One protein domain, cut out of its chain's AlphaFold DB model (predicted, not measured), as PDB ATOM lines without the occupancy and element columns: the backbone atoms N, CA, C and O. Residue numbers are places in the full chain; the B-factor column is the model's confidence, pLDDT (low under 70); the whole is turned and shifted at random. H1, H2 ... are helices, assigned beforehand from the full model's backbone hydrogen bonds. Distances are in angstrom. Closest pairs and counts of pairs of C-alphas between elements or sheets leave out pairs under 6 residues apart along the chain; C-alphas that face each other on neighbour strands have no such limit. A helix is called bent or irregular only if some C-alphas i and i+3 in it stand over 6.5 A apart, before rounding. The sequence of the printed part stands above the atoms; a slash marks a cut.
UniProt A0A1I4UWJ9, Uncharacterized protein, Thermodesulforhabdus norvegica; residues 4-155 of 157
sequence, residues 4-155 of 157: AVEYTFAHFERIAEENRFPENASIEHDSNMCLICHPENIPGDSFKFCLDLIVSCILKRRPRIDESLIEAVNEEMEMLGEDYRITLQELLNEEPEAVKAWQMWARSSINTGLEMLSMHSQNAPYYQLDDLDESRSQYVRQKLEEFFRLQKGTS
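Overview. This is residues 4 to 155 of the 157 residues of an uncharacterized protein of Thermodesulforhabdus norvegica (UniProt A0A1I4UWJ9). Three helices, H1, H3 and H7, stand side by side in a row with H3 in the middle, and the long helix H6 crosses over one face of H3 and H7. Beyond that row, H4 packs across the first half of H6 and short H5 packs near its start, while small, irregular H2 lies near H1. The printed part has 152 residues with seven named helices, H1 to H7 in chain order, and no named strand; the class is all helix. It is compact, with a radius of gyration of the C-alphas of 15.9 A, and spans 45 by 36 by 29 A.

Arrangement. H1, residues 4 to 17, and H3, residues 46 to 61, touch, closest at the C-alphas of Glu 13 and Cys 57, 4.8 A apart. They run the same way at a tilt of 38 degrees, only just steep. H2, residues 21 to 26, is close to H1 but not clearly touching, with the C-alphas of Ile 15 and Asn 24 closest at 6.8 A. H2 is irregular: C-alphas 22 and 25 are 8.5 A apart. H3 touches H6, residues 96 to 118, at a steep tilt of 66 degrees, opposite ways; the closest C-alphas are those of Ile 54 and Gly 113, 5.8 A. H6 touches H3 with residues 109 to 114 alone. H3 also touches H7, residues 134 to 153, at a shallow tilt of 20 degrees, the same way; the closest C-alphas are those of Val 55 and Phe 147, 6.9 A. H4, residues 67 to 79, touches H6 about perpendicular, at 81 degrees, with the C-alphas of Val 73 and Trp 105 closest at 5.6 A. H5, residues 88 to 92, touches H6, closest at the C-alphas of Leu 91 and Ala 98, 5.1 A. H1 and H7 are apart. Every O i to N i+4 pair is within hydrogen-bond range in H1, H3, H4, H5, H6 and H7; in H2 it is 0 of 2, beside 1 of 3 O i to N i+3 pairs.

Along the chain. H1 begins at C-alpha 4 (-22.879, 31.211, 41.490) and is 19.8 A from first to last C-alpha. H3 measures 23.0 A and H4 18.4 A. H6, the longest, begins at C-alpha 96 (-61.449, 27.254, 48.211) and measures 32.8 A. H7 measures 28.6 A and ends at C-alpha 153 (-50.265, 38.121, 38.067).

Size, cuts and confidence. The two C-alphas farthest apart, those of Asn 32 and Asp 83, are 47.2 A apart. The printed part has no cut. The links H2 to H3, 19 residues, and H6 to H7, 15 residues, are long. The mean pLDDT of the printed part is 91.4; residues 19 to 26 and residue 155 are under 70.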
ATOM      1  N   ALA A   4     -22.507  32.620  41.335       93.62
ATOM      2  CA  ALA A   4     -22.879  31.211  41.490       93.62
ATOM      3  C   ALA A   4     -24.390  30.996  41.704       93.62
ATOM      4  O   ALA A   4     -24.956  30.025  41.200       93.62
ATOM      5  N   VAL A   5     -25.067  31.900  42.424       94.44
ATOM      6  CA  VAL A   5     -26.527  31.839  42.593       94.44
ATOM      7  C   VAL A   5     -27.213  32.109  41.257       94.44
ATOM      8  O   VAL A   5     -28.059  31.322  40.845       94.44
ATOM      9  N   GLU A   6     -26.820  33.181  40.566       94.38
ATOM     10  CA  GLU A   6     -27.376  33.543  39.254       94.38
ATOM     11  C   GLU A   6     -27.169  32.427  38.228       94.38
ATOM     12  O   GLU A   6     -28.117  32.018  37.558       94.38
ATOM     13  N   TYR A   7     -25.954  31.877  38.172       95.44
ATOM     14  CA  TYR A   7     -25.626  30.742  37.320       95.44
ATOM     15  C   TYR A   7     -26.502  29.520  37.626       95.44
ATOM     16  O   TYR A   7     -27.078  28.932  36.712       95.44
ATOM     17  N   THR A   8     -26.634  29.151  38.906       95.56
ATOM     18  CA  THR A   8     -27.407  27.969  39.312       95.56
ATOM     19  C   THR A   8     -28.875  28.117  38.908       95.56
ATOM     20  O   THR A   8     -29.428  27.207  38.296       95.56
ATOM     21  N   PHE A   9     -29.496  29.270  39.176       96.00
ATOM     22  CA  PHE A   9     -30.878  29.522  38.759       96.00
ATOM     23  C   PHE A   9     -31.032  29.455  37.239       96.00
ATOM     24  O   PHE A   9     -31.860  28.690  36.752       96.00
ATOM     25  N   ALA A  10     -30.193  30.169  36.487       94.19
ATOM     26  CA  ALA A  10     -30.266  30.179  35.028       94.19
ATOM     27  C   ALA A  10     -30.085  28.779  34.414       94.19
ATOM     28  O   ALA A  10     -30.772  28.429  33.453       94.19
ATOM     29  N   HIS A  11     -29.188  27.964  34.974       92.75
ATOM     30  CA  HIS A  11     -28.942  26.602  34.508       92.75
ATOM     31  C   HIS A  11     -30.185  25.710  34.652       92.75
ATOM     32  O   HIS A  11     -30.620  25.096  33.676       92.75
ATOM     33  N   PHE A  12     -30.798  25.665  35.839       92.88
ATOM     34  CA  PHE A  12     -31.976  24.822  36.069       92.88
ATOM     35  C   PHE A  12     -33.245  25.370  35.410       92.88
ATOM     36  O   PHE A  12     -34.062  24.591  34.922       92.88
ATOM     37  N   GLU A  13     -33.394  26.691  35.316       93.62
ATOM     38  CA  GLU A  13     -34.479  27.315  34.559       93.62
ATOM     39  C   GLU A  13     -34.435  26.927  33.080       93.62
ATOM     40  O   GLU A  13     -35.473  26.608  32.500       93.62
ATOM     41  N   ARG A  14     -33.235  26.870  32.488       90.44
ATOM     42  CA  ARG A  14     -33.041  26.390  31.116       90.44
ATOM     43  C   ARG A  14     -33.377  24.904  30.970       90.44
ATOM     44  O   ARG A  14     -34.034  24.525  30.003       90.44
ATOM     45  N   ILE A  15     -32.965  24.064  31.925       87.94
ATOM     46  CA  ILE A  15     -33.355  22.641  31.955       87.94
ATOM     47  C   ILE A  15     -34.879  22.504  31.964       87.94
ATOM     48  O   ILE A  15     -35.445  21.703  31.212       87.94
ATOM     49  N   ALA A  16     -35.543  23.301  32.799       88.69
ATOM     50  CA  ALA A  16     -36.989  23.301  32.913       88.69
ATOM     51  C   ALA A  16     -37.654  23.743  31.597       88.69
ATOM     52  O   ALA A  16     -38.573  23.067  31.134       88.69
ATOM     53  N   GLU A  17     -37.169  24.818  30.968       85.62
ATOM     54  CA  GLU A  17     -37.671  25.332  29.685       85.62
ATOM     55  C   GLU A  17     -37.567  24.303  28.548       85.62
ATOM     56  O   GLU A  17     -38.520  24.127  27.789       85.62
ATOM     57  N   GLU A  18     -36.460  23.558  28.456       81.50
ATOM     58  CA  GLU A  18     -36.276  22.542  27.409       81.50
ATOM     59  C   GLU A  18     -37.129  21.269  27.640       81.50
ATOM     60  O   GLU A  18     -37.192  20.409  26.763       81.50
ATOM     61  N   ASN A  19     -37.826  21.139  28.782       67.44
ATOM     62  CA  ASN A  19     -38.628  19.965  29.170       67.44
ATOM     63  C   ASN A  19     -37.829  18.641  29.154       67.44
ATOM     64  O   ASN A  19     -38.375  17.565  28.904       67.44
ATOM     65  N   ARG A  20     -36.516  18.715  29.413       57.31
ATOM     66  CA  ARG A  20     -35.548  17.618  29.231       57.31
ATOM     67  C   ARG A  20     -35.162  16.885  30.509       57.31
ATOM     68  O   ARG A  20     -34.069  16.345  30.595       57.31
ATOM     69  N   PHE A  21     -36.059  16.785  31.479       55.50
ATOM     70  CA  PHE A  21     -35.767  16.116  32.750       55.50
ATOM     71  C   PHE A  21     -35.180  14.679  32.634       55.50
ATOM     72  O   PHE A  21     -34.276  14.358  33.407       55.50
ATOM     73  N   PRO A  22     -35.560  13.832  31.650       48.41
ATOM     74  CA  PRO A  22     -34.902  12.538  31.395       48.41
ATOM     75  C   PRO A  22     -33.595  12.616  30.569       48.41
ATOM     76  O   PRO A  22     -32.849  11.642  30.507       48.41
ATOM     77  N   GLU A  23     -33.308  13.754  29.928       47.78
ATOM     78  CA  GLU A  23     -32.180  13.999  29.008       47.78
ATOM     79  C   GLU A  23     -31.255  15.137  29.500       47.78
ATOM     80  O   GLU A  23     -30.547  15.776  28.709       47.78
ATOM     81  N   ASN A  24     -31.244  15.386  30.818       51.91
ATOM     82  CA  ASN A  24     -30.506  16.470  31.486       51.91
ATOM     83  C   ASN A  24     -29.012  16.542  31.108       51.91
ATOM     84  O   ASN A  24     -28.412  17.607  31.180       51.91
ATOM     85  N   ALA A  25     -28.416  15.438  30.647       54.75
ATOM     86  CA  ALA A  25     -27.025  15.379  30.193       54.75
ATOM     87  C   ALA A  25     -26.723  16.204  28.919       54.75
ATOM     88  O   ALA A  25     -25.562  16.311  28.531       54.75
ATOM     89  N   SER A  26     -27.740  16.754  28.245       63.03
ATOM     90  CA  SER A  26     -27.571  17.529  27.004       63.03
ATOM     91  C   SER A  26     -27.322  19.030  27.210       63.03
ATOM     92  O   SER A  26     -26.897  19.698  26.265       63.03
ATOM     93  N   ILE A  27     -27.559  19.569  28.411       74.25
ATOM     94  CA  ILE A  27     -27.331  20.986  28.724       74.25
ATOM     95  C   ILE A  27     -25.982  21.127  29.429       74.25
ATOM     96  O   ILE A  27     -25.713  20.456  30.423       74.25
ATOM     97  N   GLU A  28     -25.125  22.000  28.897       82.62
ATOM     98  CA  GLU A  28     -23.802  22.268  29.463       82.62
ATOM     99  C   GLU A  28     -23.907  22.714  30.929       82.62
ATOM    100  O   GLU A  28     -24.748  23.542  31.293       82.62
ATOM    101  N   HIS A  29     -23.052  22.132  31.766       87.75
ATOM    102  CA  HIS A  29     -23.092  22.266  33.214       87.75
ATOM    103  C   HIS A  29     -21.669  22.416  33.766       87.75
ATOM    104  O   HIS A  29     -20.900  21.458  33.816       87.75
ATOM    105  N   ASP A  30     -21.325  23.623  34.205       92.06
ATOM    106  CA  ASP A  30     -20.175  23.887  35.062       92.06
ATOM    107  C   ASP A  30     -20.503  23.525  36.516       92.06
ATOM    108  O   ASP A  30     -21.191  24.260  37.233       92.06
ATOM    109  N   SER A  31     -19.996  22.373  36.955       90.00
ATOM    110  CA  SER A  31     -20.192  21.889  38.319       90.00
ATOM    111  C   SER A  31     -19.562  22.802  39.368       90.00
ATOM    112  O   SER A  31     -20.086  22.861  40.471       90.00
ATOM    113  N   ASN A  32     -18.487  23.536  39.048       92.25
ATOM    114  CA  ASN A  32     -17.788  24.384  40.024       92.25
ATOM    115  C   ASN A  32     -18.610  25.618  40.417       92.25
ATOM    116  O   ASN A  32     -18.445  26.154  41.510       92.25
ATOM    117  N   MET A  33     -19.486  26.068  39.518       93.00
ATOM    118  CA  MET A  33     -20.375  27.212  39.732       93.00
ATOM    119  C   MET A  33     -21.752  26.796  40.265       93.00
ATOM    120  O   MET A  33     -22.508  27.638  40.752       93.00
ATOM    121  N   CYS A  34     -22.094  25.508  40.178       94.50
ATOM    122  CA  CYS A  34     -23.400  24.993  40.560       94.50
ATOM    123  C   CYS A  34     -23.499  24.758  42.071       94.50
ATOM    124  O   CYS A  34     -22.892  23.841  42.629       94.50
ATOM    125  N   LEU A  35     -24.348  25.536  42.738       95.88
ATOM    126  CA  LEU A  35     -24.559  25.425  44.183       95.88
ATOM    127  C   LEU A  35     -25.293  24.141  44.599       95.88
ATOM    128  O   LEU A  35     -25.232  23.762  45.761       95.88
ATOM    129  N   ILE A  36     -25.942  23.436  43.669       94.88
ATOM    130  CA  ILE A  36     -26.516  22.106  43.939       94.88
ATOM    131  C   ILE A  36     -25.426  21.022  43.957       94.88
ATOM    132  O   ILE A  36     -25.551  20.035  44.680       94.88
ATOM    133  N   CYS A  37     -24.334  21.207  43.206       93.62
ATOM    134  CA  CYS A  37     -23.152  20.340  43.277       93.62
ATOM    135  C   CYS A  37     -22.285  20.606  44.512       93.62
ATOM    136  O   CYS A  37     -21.596  19.700  44.984       93.62
ATOM    137  N   HIS A  38     -22.348  21.836  45.021       94.12
ATOM    138  CA  HIS A  38     -21.593  22.315  46.174       94.12
ATOM    139  C   HIS A  38     -22.515  22.995  47.199       94.12
ATOM    140  O   HIS A  38     -22.419  24.213  47.400       94.12
ATOM    141  N   PRO A  39     -23.442  22.253  47.835       93.50
ATOM    142  CA  PRO A  39     -24.423  22.837  48.749       93.50
ATOM    143  C   PRO A  39     -23.800  23.501  49.979       93.50
ATOM    144  O   PRO A  39     -24.413  24.390  50.565       93.50
ATOM    145  N   GLU A  40     -22.569  23.138  50.350       93.88
ATOM    146  CA  GLU A  40     -21.778  23.809  51.383       93.88
ATOM    147  C   GLU A  40     -21.525  25.297  51.090       93.88
ATOM    148  O   GLU A  40     -21.278  26.072  52.013       93.88
ATOM    149  N   ASN A  41     -21.618  25.698  49.818       94.88
ATOM    150  CA  ASN A  41     -21.445  27.076  49.371       94.88
ATOM    151  C   ASN A  41     -22.774  27.841  49.260       94.88
ATOM    152  O   ASN A  41     -22.763  29.027  48.915       94.88
ATOM    153  N   ILE A  42     -23.919  27.202  49.535       95.19
ATOM    154  CA  ILE A  42     -25.215  27.883  49.518       95.19
ATOM    155  C   ILE A  42     -25.265  28.895  50.673       95.19
ATOM    156  O   ILE A  42     -25.093  28.524  51.837       95.19
ATOM    157  N   PRO A  43     -25.540  30.181  50.397       89.50
ATOM    158  CA  PRO A  43     -25.707  31.162  51.456       89.50
ATOM    159  C   PRO A  43     -27.007  30.902  52.232       89.50
ATOM    160  O   PRO A  43     -28.103  30.970  51.678       89.50
ATOM    161  N   GLY A  44     -26.895  30.683  53.543       91.88
ATOM    162  CA  GLY A  44     -28.050  30.543  54.431       91.88
ATOM    163  C   GLY A  44     -28.612  29.119  54.488       91.88
ATOM    164  O   GLY A  44     -27.863  28.166  54.672       91.88
ATOM    165  N   ASP A  45     -29.940  28.983  54.423       94.44
ATOM    166  CA  ASP A  45     -30.620  27.682  54.519       94.44
ATOM    167  C   ASP A  45     -30.725  27.034  53.134       94.44
ATOM    168  O   ASP A  45     -31.456  27.512  52.262       94.44
ATOM    169  N   SER A  46     -30.020  25.920  52.945       95.31
ATOM    170  CA  SER A  46     -29.984  25.183  51.682       95.31
ATOM    171  C   SER A  46     -31.347  24.651  51.244       95.31
ATOM    172  O   SER A  46     -31.611  24.592  50.044       95.31
ATOM    173  N   PHE A  47     -32.248  24.328  52.179       96.25
ATOM    174  CA  PHE A  47     -33.614  23.933  51.830       96.25
ATOM    175  C   PHE A  47     -34.366  25.090  51.170       96.25
ATOM    176  O   PHE A  47     -34.997  24.908  50.132       96.25
ATOM    177  N   LYS A  48     -34.264  26.294  51.747       96.62
ATOM    178  CA  LYS A  48     -34.945  27.483  51.219       96.62
ATOM    179  C   LYS A  48     -34.444  27.829  49.822       96.62
ATOM    180  O   LYS A  48     -35.254  28.074  48.937       96.62
ATOM    181  N   PHE A  49     -33.129  27.745  49.618       97.00
ATOM    182  CA  PHE A  49     -32.515  27.911  48.303       97.00
ATOM    183  C   PHE A  49     -33.059  26.909  47.274       97.00
ATOM    184  O   PHE A  49     -33.466  27.309  46.186       97.00
ATOM    185  N   CYS A  50     -33.098  25.617  47.618       96.75
ATOM    186  CA  CYS A  50     -33.603  24.583  46.712       96.75
ATOM    187  C   CYS A  50     -35.092  24.780  46.403       96.75
ATOM    188  O   CYS A  50     -35.505  24.614  45.259       96.75
ATOM    189  N   LEU A  51     -35.897  25.172  47.395       97.50
ATOM    190  CA  LEU A  51     -37.311  25.465  47.187       97.50
ATOM    191  C   LEU A  51     -37.510  26.655  46.238       97.50
ATOM    192  O   LEU A  51     -38.300  26.550  45.303       97.50
ATOM    193  N   ASP A  52     -36.779  27.754  46.447       97.38
ATOM    194  CA  ASP A  52     -36.825  28.930  45.568       97.38
ATOM    195  C   ASP A  52     -36.428  28.569  44.129       97.38
ATOM    196  O   ASP A  52     -37.106  28.965  43.179       97.38
ATOM    197  N   LEU A  53     -35.373  27.764  43.969       96.94
ATOM    198  CA  LEU A  53     -34.917  27.268  42.672       96.94
ATOM    199  C   LEU A  53     -36.009  26.462  41.957       96.94
ATOM    200  O   LEU A  53     -36.311  26.727  40.792       96.94
ATOM    201  N   ILE A  54     -36.626  25.502  42.653       96.81
ATOM    202  CA  ILE A  54     -37.682  24.656  42.087       96.81
ATOM    203  C   ILE A  54     -38.915  25.468  41.716       96.81
ATOM    204  O   ILE A  54     -39.435  25.301  40.614       96.81
ATOM    205  N   VAL A  55     -39.362  26.380  42.580       96.81
ATOM    206  CA  VAL A  55     -40.490  27.264  42.265       96.81
ATOM    207  C   VAL A  55     -40.186  28.100  41.021       96.81
ATOM    208  O   VAL A  55     -41.043  28.202  40.142       96.81
ATOM    209  N   SER A  56     -38.962  28.624  40.885       96.12
ATOM    210  CA  SER A  56     -38.558  29.362  39.682       96.12
ATOM    211  C   SER A  56     -38.617  28.489  38.426       96.12
ATOM    212  O   SER A  56     -39.183  28.889  37.409       96.12
ATOM    213  N   CYS A  57     -38.128  27.250  38.502       95.06
ATOM    214  CA  CYS A  57     -38.184  26.291  37.395       95.06
ATOM    215  C   CYS A  57     -39.624  25.936  36.991       95.06
ATOM    216  O   CYS A  57     -39.940  25.865  35.801       95.06
ATOM    217  N   ILE A  58     -40.515  25.733  37.968       94.62
ATOM    218  CA  ILE A  58     -41.935  25.474  37.701       94.62
ATOM    219  C   ILE A  58     -42.567  26.699  37.032       94.62
ATOM    220  O   ILE A  58     -43.256  26.543  36.024       94.62
ATOM    221  N   LEU A  59     -42.287  27.910  37.525       94.00
ATOM    222  CA  LEU A  59     -42.758  29.160  36.920       94.00
ATOM    223  C   LEU A  59     -42.250  29.350  35.491       94.00
ATOM    224  O   LEU A  59     -43.001  29.827  34.649       94.00
ATOM    225  N   LYS A  60     -41.017  28.946  35.168       92.88
ATOM    226  CA  LYS A  60     -40.537  28.993  33.778       92.88
ATOM    227  C   LYS A  60     -41.354  28.114  32.843       92.88
ATOM    228  O   LYS A  60     -41.665  28.538  31.736       92.88
ATOM    229  N   ARG A  61     -41.738  26.915  33.288       90.00
ATOM    230  CA  ARG A  61     -42.544  25.980  32.484       90.00
ATOM    231  C   ARG A  61     -44.019  26.355  32.432       90.00
ATOM    232  O   ARG A  61     -44.668  26.159  31.410       90.00
ATOM    233  N   ARG A  62     -44.560  26.841  33.546       91.31
ATOM    234  CA  ARG A  62     -45.978  27.172  33.724       91.31
ATOM    235  C   ARG A  62     -46.092  28.552  34.373       91.31
ATOM    236  O   ARG A  62     -46.386  28.650  35.566       91.31
ATOM    237  N   PRO A  63     -45.848  29.626  33.603       92.75
ATOM    238  CA  PRO A  63     -45.740  30.975  34.151       92.75
ATOM    239  C   PRO A  63     -47.073  31.573  34.583       92.75
ATOM    240  O   PRO A  63     -47.073  32.538  35.339       92.75
ATOM    241  N   ARG A  64     -48.201  31.036  34.109       94.81
ATOM    242  CA  ARG A  64     -49.526  31.629  34.303       94.81
ATOM    243  C   ARG A  64     -50.589  30.597  34.639       94.81
ATOM    244  O   ARG A  64     -50.427  29.412  34.357       94.81
ATOM    245  N   ILE A  65     -51.694  31.089  35.192       95.94
ATOM    246  CA  ILE A  65     -52.934  30.324  35.307       95.94
ATOM    247  C   ILE A  65     -53.663  30.413  33.962       95.94
ATOM    248  O   ILE A  65     -54.152  31.485  33.597       95.94
ATOM    249  N   ASP A  66     -53.689  29.300  33.227       95.50
ATOM    250  CA  ASP A  66     -54.403  29.104  31.963       95.50
ATOM    251  C   ASP A  66     -54.990  27.682  31.882       95.50
ATOM    252  O   ASP A  66     -54.771  26.862  32.775       95.50
ATOM    253  N   GLU A  67     -55.748  27.381  30.826       95.56
ATOM    254  CA  GLU A  67     -56.419  26.078  30.666       95.56
ATOM    255  C   GLU A  67     -55.438  24.894  30.698       95.56
ATOM    256  O   GLU A  67     -55.757  23.845  31.251       95.56
ATOM    257  N   SER A  68     -54.205  25.069  30.208       94.56
ATOM    258  CA  SER A  68     -53.196  24.000  30.222       94.56
ATOM    259  C   SER A  68     -52.710  23.656  31.634       94.56
ATOM    260  O   SER A  68     -52.286  22.528  31.902       94.56
ATOM    261  N   LEU A  69     -52.725  24.632  32.551       95.81
ATOM    262  CA  LEU A  69     -52.479  24.390  33.971       95.81
ATOM    263  C   LEU A  69     -53.673  23.674  34.603       95.81
ATOM    264  O   LEU A  69     -53.469  22.747  35.378       95.81
ATOM    265  N   ILE A  70     -54.898  24.080  34.267       97.56
ATOM    266  CA  ILE A  70     -56.122  23.457  34.789       97.56
ATOM    267  C   ILE A  70     -56.211  21.984  34.391       97.56
ATOM    268  O   ILE A  70     -56.548  21.148  35.228       97.56
ATOM    269  N   GLU A  71     -55.859  21.648  33.151       96.62
ATOM    270  CA  GLU A  71     -55.734  20.259  32.700       96.62
ATOM    271  C   GLU A  71     -54.748  19.481  33.579       96.62
ATOM    272  O   GLU A  71     -55.123  18.456  34.139       96.62
ATOM    273  N   ALA A  72     -53.545  20.017  33.804       95.19
ATOM    274  CA  ALA A  72     -52.530  19.365  34.634       95.19
ATOM    275  C   ALA A  72     -52.950  19.205  36.107       95.19
ATOM    276  O   ALA A  72     -52.645  18.191  36.730       95.19
ATOM    277  N   VAL A  73     -53.656  20.189  36.677       97.06
ATOM    278  CA  VAL A  73     -54.199  20.083  38.042       97.06
ATOM    279  C   VAL A  73     -55.272  18.996  38.101       97.06
ATOM    280  O   VAL A  73     -55.267  18.188  39.021       97.06
ATOM    281  N   ASN A  74     -56.172  18.944  37.119       97.25
ATOM    282  CA  ASN A  74     -57.230  17.938  37.079       97.25
ATOM    283  C   ASN A  74     -56.691  16.519  36.846       97.25
ATOM    284  O   ASN A  74     -57.212  15.582  37.445       97.25
ATOM    285  N   GLU A  75     -55.657  16.354  36.019       94.88
ATOM    286  CA  GLU A  75     -54.948  15.077  35.852       94.88
ATOM    287  C   GLU A  75     -54.325  14.611  37.174       94.88
ATOM    288  O   GLU A  75     -54.453  13.444  37.537       94.88
ATOM    289  N   GLU A  76     -53.708  15.523  37.932       94.06
ATOM    290  CA  GLU A  76     -53.184  15.212  39.265       94.06
ATOM    291  C   GLU A  76     -54.296  14.774  40.224       94.06
ATOM    292  O   GLU A  76     -54.144  13.776  40.926       94.06
ATOM    293  N   MET A  77     -55.429  15.485  40.249       94.44
ATOM    294  CA  MET A  77     -56.561  15.126  41.111       94.44
ATOM    295  C   MET A  77     -57.101  13.734  40.766       94.44
ATOM    296  O   MET A  77     -57.321  12.920  41.662       94.44
ATOM    297  N   GLU A  78     -57.214  13.419  39.476       94.44
ATOM    298  CA  GLU A  78     -57.630  12.099  39.002       94.44
ATOM    299  C   GLU A  78     -56.641  10.998  39.422       94.44
ATOM    300  O   GLU A  78     -57.061   9.944  39.902       94.44
ATOM    301  N   MET A  79     -55.328  11.245  39.329       91.25
ATOM    302  CA  MET A  79     -54.300  10.303  39.800       91.25
ATOM    303  C   MET A  79     -54.359  10.062  41.314       91.25
ATOM    304  O   MET A  79     -54.069   8.955  41.772       91.25
ATOM    305  N   LEU A  80     -54.753  11.073  42.088       89.38
ATOM    306  CA  LEU A  80     -54.965  10.965  43.533       89.38
ATOM    307  C   LEU A  80     -56.316  10.326  43.899       89.38
ATOM    308  O   LEU A  80     -56.557  10.048  45.074       89.38
ATOM    309  N   GLY A  81     -57.171  10.040  42.911       92.00
ATOM    310  CA  GLY A  81     -58.497   9.459  43.111       92.00
ATOM    311  C   GLY A  81     -59.540  10.457  43.620       92.00
ATOM    312  O   GLY A  81     -60.530  10.044  44.220       92.00
ATOM    313  N   GLU A  82     -59.316  11.754  43.411       90.94
ATOM    314  CA  GLU A  82     -60.270  12.812  43.736       90.94
ATOM    315  C   GLU A  82     -61.258  13.002  42.570       90.94
ATOM    316  O   GLU A  82     -60.862  13.219  41.425       90.94
ATOM    317  N   ASP A  83     -62.562  12.964  42.858       85.75
ATOM    318  CA  ASP A  83     -63.620  13.111  41.840       85.75
ATOM    319  C   ASP A  83     -63.867  14.577  41.425       85.75
ATOM    320  O   ASP A  83     -64.615  14.863  40.484       85.75
ATOM    321  N   TYR A  84     -63.279  15.533  42.149       88.31
ATOM    322  CA  TYR A  84     -63.491  16.956  41.914       88.31
ATOM    323  C   TYR A  84     -62.585  17.475  40.796       88.31
ATOM    324  O   TYR A  84     -61.361  17.371  40.860       88.31
ATOM    325  N   ARG A  85     -63.202  18.092  39.783       94.62
ATOM    326  CA  ARG A  85     -62.505  18.794  38.701       94.62
ATOM    327  C   ARG A  85     -62.735  20.288  38.833       94.62
ATOM    328  O   ARG A  85     -63.870  20.720  39.016       94.62
ATOM    329  N   ILE A  86     -61.665  21.053  38.680       97.06
ATOM    330  CA  ILE A  86     -61.679  22.511  38.750       97.06
ATOM    331  C   ILE A  86     -61.734  23.120  37.354       97.06
ATOM    332  O   ILE A  86     -61.266  22.537  36.372       97.06
ATOM    333  N   THR A  87     -62.261  24.333  37.281       97.88
ATOM    334  CA  THR A  87     -62.254  25.188  36.096       97.88
ATOM    335  C   THR A  87     -61.292  26.360  36.268       97.88
ATOM    336  O   THR A  87     -60.964  26.774  37.384       97.88
ATOM    337  N   LEU A  88     -60.885  26.958  35.144       97.25
ATOM    338  CA  LEU A  88     -60.082  28.180  35.142       97.25
ATOM    339  C   LEU A  88     -60.744  29.302  35.954       97.25
ATOM    340  O   LEU A  88     -60.081  29.985  36.733       97.25
ATOM    341  N   GLN A  89     -62.060  29.473  35.808       97.19
ATOM    342  CA  GLN A  89     -62.798  30.535  36.487       97.19
ATOM    343  C   GLN A  89     -62.834  30.341  38.008       97.19
ATOM    344  O   GLN A  89     -62.665  31.321  38.732       97.19
ATOM    345  N   GLU A  90     -63.027  29.113  38.493       97.69
ATOM    346  CA  GLU A  90     -62.999  28.811  39.932       97.69
ATOM    347  C   GLU A  90     -61.625  29.122  40.530       97.69
ATOM    348  O   GLU A  90     -61.539  29.775  41.570       97.69
ATOM    349  N   LEU A  91     -60.540  28.737  39.848       97.00
ATOM    350  CA  LEU A  91     -59.193  29.022  40.334       97.00
ATOM    351  C   LEU A  91     -58.870  30.524  40.305       97.00
ATOM    352  O   LEU A  91     -58.290  31.051  41.255       97.00
ATOM    353  N   LEU A  92     -59.280  31.243  39.254       95.25
ATOM    354  CA  LEU A  92     -59.101  32.699  39.163       95.25
ATOM    355  C   LEU A  92     -59.909  33.458  40.225       95.25
ATOM    356  O   LEU A  92     -59.422  34.469  40.742       95.25
ATOM    357  N   ASN A  93     -61.100  32.965  40.569       96.00
ATOM    358  CA  ASN A  93     -61.933  33.492  41.652       96.00
ATOM    359  C   ASN A  93     -61.449  33.081  43.048       96.00
ATOM    360  O   ASN A  93     -61.999  33.563  44.032       96.00
ATOM    361  N   GLU A  94     -60.407  32.249  43.130       96.25
ATOM    362  CA  GLU A  94     -59.868  31.718  44.383       96.25
ATOM    363  C   GLU A  94     -60.908  30.917  45.180       96.25
ATOM    364  O   GLU A  94     -60.938  30.962  46.411       96.25
ATOM    365  N   GLU A  95     -61.760  30.159  44.480       97.62
ATOM    366  CA  GLU A  95     -62.694  29.246  45.136       97.62
ATOM    367  C   GLU A  95     -61.907  28.231  45.992       97.62
ATOM    368  O   GLU A  95     -60.931  27.652  45.498       97.62
ATOM    369  N   PRO A  96     -62.290  27.988  47.264       95.81
ATOM    370  CA  PRO A  96     -61.449  27.254  48.211       95.81
ATOM    371  C   PRO A  96     -60.991  25.872  47.732       95.81
ATOM    372  O   PRO A  96     -59.818  25.529  47.880       95.81
ATOM    373  N   GLU A  97     -61.888  25.091  47.123       95.19
ATOM    374  CA  GLU A  97     -61.551  23.756  46.611       95.19
ATOM    375  C   GLU A  97     -60.637  23.826  45.381       95.19
ATOM    376  O   GLU A  97     -59.739  22.997  45.232       95.19
ATOM    377  N   ALA A  98     -60.780  24.855  44.538       96.88
ATOM    378  CA  ALA A  98     -59.896  25.057  43.397       96.88
ATOM    379  C   ALA A  98     -58.480  25.448  43.833       96.88
ATOM    380  O   ALA A  98     -57.498  24.884  43.346       96.88
ATOM    381  N   VAL A  99     -58.365  26.357  44.806       96.69
ATOM    382  CA  VAL A  99     -57.072  26.729  45.400       96.69
ATOM    383  C   VAL A  99     -56.423  25.523  46.073       96.69
ATOM    384  O   VAL A  99     -55.221  25.314  45.921       96.69
ATOM    385  N   LYS A 100     -57.199  24.693  46.778       95.62
ATOM    386  CA  LYS A 100     -56.701  23.466  47.405       95.62
ATOM    387  C   LYS A 100     -56.175  22.463  46.370       95.62
ATOM    388  O   LYS A 100     -55.063  21.966  46.544       95.62
ATOM    389  N   ALA A 101     -56.912  22.212  45.287       96.88
ATOM    390  CA  ALA A 101     -56.465  21.336  44.202       96.88
ATOM    391  C   ALA A 101     -55.167  21.852  43.555       96.88
ATOM    392  O   ALA A 101     -54.206  21.100  43.380       96.88
ATOM    393  N   TRP A 102     -55.083  23.162  43.292       97.69
ATOM    394  CA  TRP A 102     -53.851  23.788  42.811       97.69
ATOM    395  C   TRP A 102     -52.695  23.634  43.810       97.69
ATOM    396  O   TRP A 102     -51.580  23.315  43.405       97.69
ATOM    397  N   GLN A 103     -52.936  23.807  45.114       96.31
ATOM    398  CA  GLN A 103     -51.905  23.626  46.143       96.31
ATOM    399  C   GLN A 103     -51.394  22.184  46.189       96.31
ATOM    400  O   GLN A 103     -50.194  21.976  46.372       96.31
ATOM    401  N   MET A 104     -52.272  21.194  46.019       95.12
ATOM    402  CA  MET A 104     -51.887  19.783  45.948       95.12
ATOM    403  C   MET A 104     -50.987  19.525  44.738       95.12
ATOM    404  O   MET A 104     -49.880  19.011  44.904       95.12
ATOM    405  N   TRP A 105     -51.397  19.989  43.557       96.56
ATOM    406  CA  TRP A 105     -50.582  19.922  42.343       96.56
ATOM    407  C   TRP A 105     -49.225  20.630  42.497       96.56
ATOM    408  O   TRP A 105     -48.182  20.080  42.137       96.56
ATOM    409  N   ALA A 106     -49.211  21.830  43.080       96.81
ATOM    410  CA  ALA A 106     -47.993  22.605  43.290       96.81
ATOM    411  C   ALA A 106     -47.037  21.896  44.259       96.81
ATOM    412  O   ALA A 106     -45.839  21.814  43.996       96.81
ATOM    413  N   ARG A 107     -47.554  21.333  45.361       96.19
ATOM    414  CA  ARG A 107     -46.761  20.538  46.314       96.19
ATOM    415  C   ARG A 107     -46.188  19.283  45.666       96.19
ATOM    416  O   ARG A 107     -45.011  19.004  45.875       96.19
ATOM    417  N   SER A 108     -46.991  18.566  44.880       94.56
ATOM    418  CA  SER A 108     -46.553  17.384  44.127       94.56
ATOM    419  C   SER A 108     -45.410  17.747  43.171       94.56
ATOM    420  O   SER A 108     -44.311  17.206  43.275       94.56
ATOM    421  N   SER A 109     -45.602  18.800  42.371       94.62
ATOM    422  CA  SER A 109     -44.589  19.325  41.446       94.62
ATOM    423  C   SER A 109     -43.291  19.740  42.149       94.62
ATOM    424  O   SER A 109     -42.198  19.486  41.641       94.62
ATOM    425  N   ILE A 110     -43.389  20.368  43.327       96.25
ATOM    426  CA  ILE A 110     -42.218  20.747  44.128       96.25
ATOM    427  C   ILE A 110     -41.498  19.508  44.668       96.25
ATOM    428  O   ILE A 110     -40.275  19.448  44.572       96.25
ATOM    429  N   ASN A 111     -42.223  18.524  45.209       95.12
ATOM    430  CA  ASN A 111     -41.636  17.269  45.689       95.12
ATOM    431  C   ASN A 111     -40.884  16.546  44.564       95.12
ATOM    432  O   ASN A 111     -39.731  16.171  44.760       95.12
ATOM    433  N   THR A 112     -41.484  16.438  43.373       92.44
ATOM    434  CA  THR A 112     -40.796  15.898  42.192       92.44
ATOM    435  C   THR A 112     -39.536  16.700  41.881       92.44
ATOM    436  O   THR A 112     -38.471  16.121  41.702       92.44
ATOM    437  N   GLY A 113     -39.609  18.034  41.871       93.19
ATOM    438  CA  GLY A 113     -38.438  18.885  41.649       93.19
ATOM    439  C   GLY A 113     -37.307  18.640  42.657       93.19
ATOM    440  O   GLY A 113     -36.149  18.519  42.263       93.19
ATOM    441  N   LEU A 114     -37.628  18.519  43.948       94.75
ATOM    442  CA  LEU A 114     -36.652  18.226  45.002       94.75
ATOM    443  C   LEU A 114     -36.021  16.835  44.838       94.75
ATOM    444  O   LEU A 114     -34.805  16.699  44.977       94.75
ATOM    445  N   GLU A 115     -36.815  15.821  44.489       92.19
ATOM    446  CA  GLU A 115     -36.309  14.479  44.182       92.19
ATOM    447  C   GLU A 115     -35.346  14.520  42.988       92.19
ATOM    448  O   GLU A 115     -34.239  13.982  43.051       92.19
ATOM    449  N   MET A 116     -35.711  15.244  41.930       89.88
ATOM    450  CA  MET A 116     -34.861  15.425  40.759       89.88
ATOM    451  C   MET A 116     -33.548  16.145  41.083       89.88
ATOM    452  O   MET A 116     -32.494  15.723  40.607       89.88
ATOM    453  N   LEU A 117     -33.582  17.183  41.924       91.44
ATOM    454  CA  LEU A 117     -32.369  17.858  42.395       91.44
ATOM    455  C   LEU A 117     -31.455  16.917  43.175       91.44
ATOM    456  O   LEU A 117     -30.243  16.971  42.986       91.44
ATOM    457  N   SER A 118     -32.012  16.032  44.005       92.06
ATOM    458  CA  SER A 118     -31.221  15.081  44.796       92.06
ATOM    459  C   SER A 118     -30.414  14.102  43.931       92.06
ATOM    460  O   SER A 118     -29.379  13.598  44.358       92.06
ATOM    461  N   MET A 119     -30.841  13.881  42.684       89.38
ATOM    462  CA  MET A 119     -30.128  13.052  41.709       89.38
ATOM    463  C   MET A 119     -29.095  13.836  40.885       89.38
ATOM    464  O   MET A 119     -28.350  13.234  40.112       89.38
ATOM    465  N   HIS A 120     -29.024  15.165  41.030       88.25
ATOM    466  CA  HIS A 120     -28.165  16.028  40.208       88.25
ATOM    467  C   HIS A 120     -26.670  15.809  40.461       88.25
ATOM    468  O   HIS A 120     -25.848  15.937  39.556       88.25
ATOM    469  N   SER A 121     -26.288  15.481  41.697       88.00
ATOM    470  CA  SER A 121     -24.902  15.172  42.058       88.00
ATOM    471  C   SER A 121     -24.830  14.313  43.320       88.00
ATOM    472  O   SER A 121     -25.786  14.254  44.083       88.00
ATOM    473  N   GLN A 122     -23.674  13.699  43.590       89.19
ATOM    474  CA  GLN A 122     -23.467  12.905  44.814       89.19
ATOM    475  C   GLN A 122     -23.626  13.714  46.106       89.19
ATOM    476  O   GLN A 122     -23.946  13.143  47.145       89.19
ATOM    477  N   ASN A 123     -23.386  15.024  46.042       91.38
ATOM    478  CA  ASN A 123     -23.502  15.915  47.191       91.38
ATOM    479  C   ASN A 123     -24.867  16.602  47.254       91.38
ATOM    480  O   ASN A 123     -25.114  17.333  48.208       91.38
ATOM    481  N   ALA A 124     -25.733  16.421  46.250       91.06
ATOM    482  CA  ALA A 124     -26.991  17.144  46.190       91.06
ATOM    483  C   ALA A 124     -27.864  16.796  47.406       91.06
ATOM    484  O   ALA A 124     -27.970  15.626  47.788       91.06
ATOM    485  N   PRO A 125     -28.479  17.798  48.050       89.50
ATOM    486  CA  PRO A 125     -29.268  17.546  49.235       89.50
ATOM    487  C   PRO A 125     -30.565  16.815  48.877       89.50
ATOM    488  O   PRO A 125     -31.194  17.085  47.853       89.50
ATOM    489  N   TYR A 126     -30.990  15.922  49.765       93.94
ATOM    490  CA  TYR A 126     -32.280  15.251  49.683       93.94
ATOM    491  C   TYR A 126     -33.268  15.917  50.641       93.94
ATOM    492  O   TYR A 126     -33.013  16.000  51.845       93.94
ATOM    493  N   TYR A 127     -34.391  16.394  50.106       94.44
ATOM    494  CA  TYR A 127     -35.455  17.039  50.870       94.44
ATOM    495  C   TYR A 127     -36.814  16.476  50.475       94.44
ATOM    496  O   TYR A 127     -37.081  16.270  49.295       94.44
ATOM    497  N   GLN A 128     -37.691  16.307  51.462       92.00
ATOM    498  CA  GLN A 128     -39.093  15.950  51.265       92.00
ATOM    499  C   GLN A 128     -39.971  16.932  52.031       92.00
ATOM    500  O   GLN A 128     -39.649  17.301  53.162       92.00
ATOM    501  N   LEU A 129     -41.073  17.373  51.420       93.19
ATOM    502  CA  LEU A 129     -41.960  18.360  52.043       93.19
ATOM    503  C   LEU A 129     -42.708  17.829  53.276       93.19
ATOM    504  O   LEU A 129     -43.205  18.638  54.060       93.19
ATOM    505  N   ASP A 130     -42.798  16.508  53.441       89.25
ATOM    506  CA  ASP A 130     -43.545  15.875  54.535       89.25
ATOM    507  C   ASP A 130     -42.704  15.692  55.814       89.25
ATOM    508  O   ASP A 130     -43.266  15.549  56.897       89.25
ATOM    509  N   ASP A 131     -41.375  15.812  55.713       91.00
ATOM    510  CA  ASP A 131     -40.419  15.642  56.822       91.00
ATOM    511  C   ASP A 131     -39.872  16.983  57.352       91.00
ATOM    512  O   ASP A 131     -38.775  17.070  57.917       91.00
ATOM    513  N   LEU A 132     -40.607  18.076  57.138       92.31
ATOM    514  CA  LEU A 132     -40.155  19.420  57.491       92.31
ATOM    515  C   LEU A 132     -40.463  19.780  58.946       92.31
ATOM    516  O   LEU A 132     -41.542  19.508  59.470       92.31
ATOM    517  N   ASP A 133     -39.539  20.507  59.575       94.00
ATOM    518  CA  ASP A 133     -39.835  21.229  60.812       94.00
ATOM    519  C   ASP A 133     -40.853  22.365  60.581       94.00
ATOM    520  O   ASP A 133     -41.193  22.725  59.448       94.00
ATOM    521  N   GLU A 134     -41.348  22.959  61.670       93.75
ATOM    522  CA  GLU A 134     -42.365  24.017  61.611       93.75
ATOM    523  C   GLU A 134     -41.888  25.253  60.825       93.75
ATOM    524  O   GLU A 134     -42.651  25.839  60.060       93.75
ATOM    525  N   SER A 135     -40.613  25.636  60.960       94.25
ATOM    526  CA  SER A 135     -40.048  26.822  60.299       94.25
ATOM    527  C   SER A 135     -40.016  26.649  58.779       94.25
ATOM    528  O   SER A 135     -40.427  27.535  58.022       94.25
ATOM    529  N   ARG A 136     -39.570  25.481  58.310       95.12
ATOM    530  CA  ARG A 136     -39.540  25.132  56.885       95.12
ATOM    531  C   ARG A 136     -40.941  24.906  56.331       95.12
ATOM    532  O   ARG A 136     -41.231  25.378  55.235       95.12
ATOM    533  N   SER A 137     -41.831  24.289  57.105       95.06
ATOM    534  CA  SER A 137     -43.248  24.140  56.751       95.06
ATOM    535  C   SER A 137     -43.935  25.493  56.553       95.06
ATOM    536  O   SER A 137     -44.650  25.694  55.570       95.06
ATOM    537  N   GLN A 138     -43.682  26.457  57.444       95.69
ATOM    538  CA  GLN A 138     -44.193  27.820  57.308       95.69
ATOM    539  C   GLN A 138     -43.642  28.504  56.052       95.69
ATOM    540  O   GLN A 138     -44.391  29.162  55.329       95.69
ATOM    541  N   TYR A 139     -42.352  28.325  55.767       96.25
ATOM    542  CA  TYR A 139     -41.732  28.881  54.570       96.25
ATOM    543  C   TYR A 139     -42.325  28.297  53.280       96.25
ATOM    544  O   TYR A 139     -42.613  29.048  52.354       96.25
ATOM    545  N   VAL A 140     -42.604  26.989  53.237       96.94
ATOM    546  CA  VAL A 140     -43.302  26.355  52.104       96.94
ATOM    547  C   VAL A 140     -44.677  26.976  51.886       96.94
ATOM    548  O   VAL A 140     -45.016  27.300  50.753       96.94
ATOM    549  N   ARG A 141     -45.460  27.199  52.950       96.38
ATOM    550  CA  ARG A 141     -46.774  27.858  52.832       96.38
ATOM    551  C   ARG A 141     -46.647  29.263  52.243       96.38
ATOM    552  O   ARG A 141     -47.327  29.573  51.271       96.38
ATOM    553  N   GLN A 142     -45.721  30.072  52.764       96.75
ATOM    554  CA  GLN A 142     -45.451  31.416  52.237       96.75
ATOM    555  C   GLN A 142     -45.043  31.380  50.759       96.75
ATOM    556  O   GLN A 142     -45.498  32.208  49.969       96.75
ATOM    557  N   LYS A 143     -44.214  30.404  50.379       96.75
ATOM    558  CA  LYS A 143     -43.752  30.236  49.002       96.75
ATOM    559  C   LYS A 143     -44.844  29.774  48.055       96.75
ATOM    560  O   LYS A 143     -44.895  30.270  46.939       96.75
ATOM    561  N   LEU A 144     -45.749  28.901  48.491       96.81
ATOM    562  CA  LEU A 144     -46.921  28.521  47.702       96.81
ATOM    563  C   LEU A 144     -47.848  29.718  47.465       96.81
ATOM    564  O   LEU A 144     -48.312  29.918  46.349       96.81
ATOM    565  N   GLU A 145     -48.078  30.558  48.474       95.88
ATOM    566  CA  GLU A 145     -48.870  31.780  48.293       95.88
ATOM    567  C   GLU A 145     -48.198  32.770  47.329       95.88
ATOM    568  O   GLU A 145     -48.863  33.383  46.493       95.88
ATOM    569  N   GLU A 146     -46.878  32.945  47.433       96.12
ATOM    570  CA  GLU A 146     -46.104  33.764  46.497       96.12
ATOM    571  C   GLU A 146     -46.180  33.208  45.074       96.12
ATOM    572  O   GLU A 146     -46.492  33.949  44.144       96.12
ATOM    573  N   PHE A 147     -45.965  31.902  44.921       96.25
ATOM    574  CA  PHE A 147     -46.030  31.196  43.650       96.25
ATOM    575  C   PHE A 147     -47.401  31.362  42.984       96.25
ATOM    576  O   PHE A 147     -47.471  31.751  41.816       96.25
ATOM    577  N   PHE A 148     -48.488  31.179  43.740       96.56
ATOM    578  CA  PHE A 148     -49.845  31.394  43.244       96.56
ATOM    579  C   PHE A 148     -50.051  32.830  42.743       96.56
ATOM    580  O   PHE A 148     -50.546  33.046  41.636       96.56
ATOM    581  N   ARG A 149     -49.620  33.830  43.530       95.12
ATOM    582  CA  ARG A 149     -49.717  35.248  43.144       95.12
ATOM    583  C   ARG A 149     -48.922  35.559  41.878       95.12
ATOM    584  O   ARG A 149     -49.413  36.317  41.046       95.12
ATOM    585  N   LEU A 150     -47.727  34.990  41.721       94.56
ATOM    586  CA  LEU A 150     -46.898  35.175  40.526       94.56
ATOM    587  C   LEU A 150     -47.563  34.568  39.285       94.56
ATOM    588  O   LEU A 150     -47.647  35.240  38.254       94.56
ATOM    589  N   GLN A 151     -48.110  33.351  39.390       93.62
ATOM    590  CA  GLN A 151     -48.841  32.734  38.279       93.62
ATOM    591  C   GLN A 151     -50.091  33.536  37.908       93.62
ATOM    592  O   GLN A 151     -50.322  33.818  36.734       93.62
ATOM    593  N   LYS A 152     -50.872  33.968  38.902       91.31
ATOM    594  CA  LYS A 152     -52.081  34.772  38.681       91.31
ATOM    595  C   LYS A 152     -51.766  36.155  38.101       91.31
ATOM    596  O   LYS A 152     -52.462  36.614  37.202       91.31
ATOM    597  N   GLY A 153     -50.709  36.817  38.576       84.56
ATOM    598  CA  GLY A 153     -50.265  38.121  38.067       84.56
ATOM    599  C   GLY A 153     -49.789  38.075  36.612       84.56
ATOM    600  O   GLY A 153     -49.902  39.066  35.892       84.56
ATOM    601  N   THR A 154     -49.330  36.908  36.159       72.50
ATOM    602  CA  THR A 154     -48.905  36.668  34.773       72.50
ATOM    603  C   THR A 154     -50.078  36.306  33.847       72.50
ATOM    604  O   THR A 154     -49.919  36.282  32.628       72.50
ATOM    605  N   SER A 155     -51.291  36.101  34.375       59.16
ATOM    606  CA  SER A 155     -52.505  35.800  33.592       59.16
ATOM    607  C   SER A 155     -53.086  37.009  32.825       59.16
ATOM    608  O   SER A 155     -54.288  37.067  32.585       59.16
TER     609      SER A 155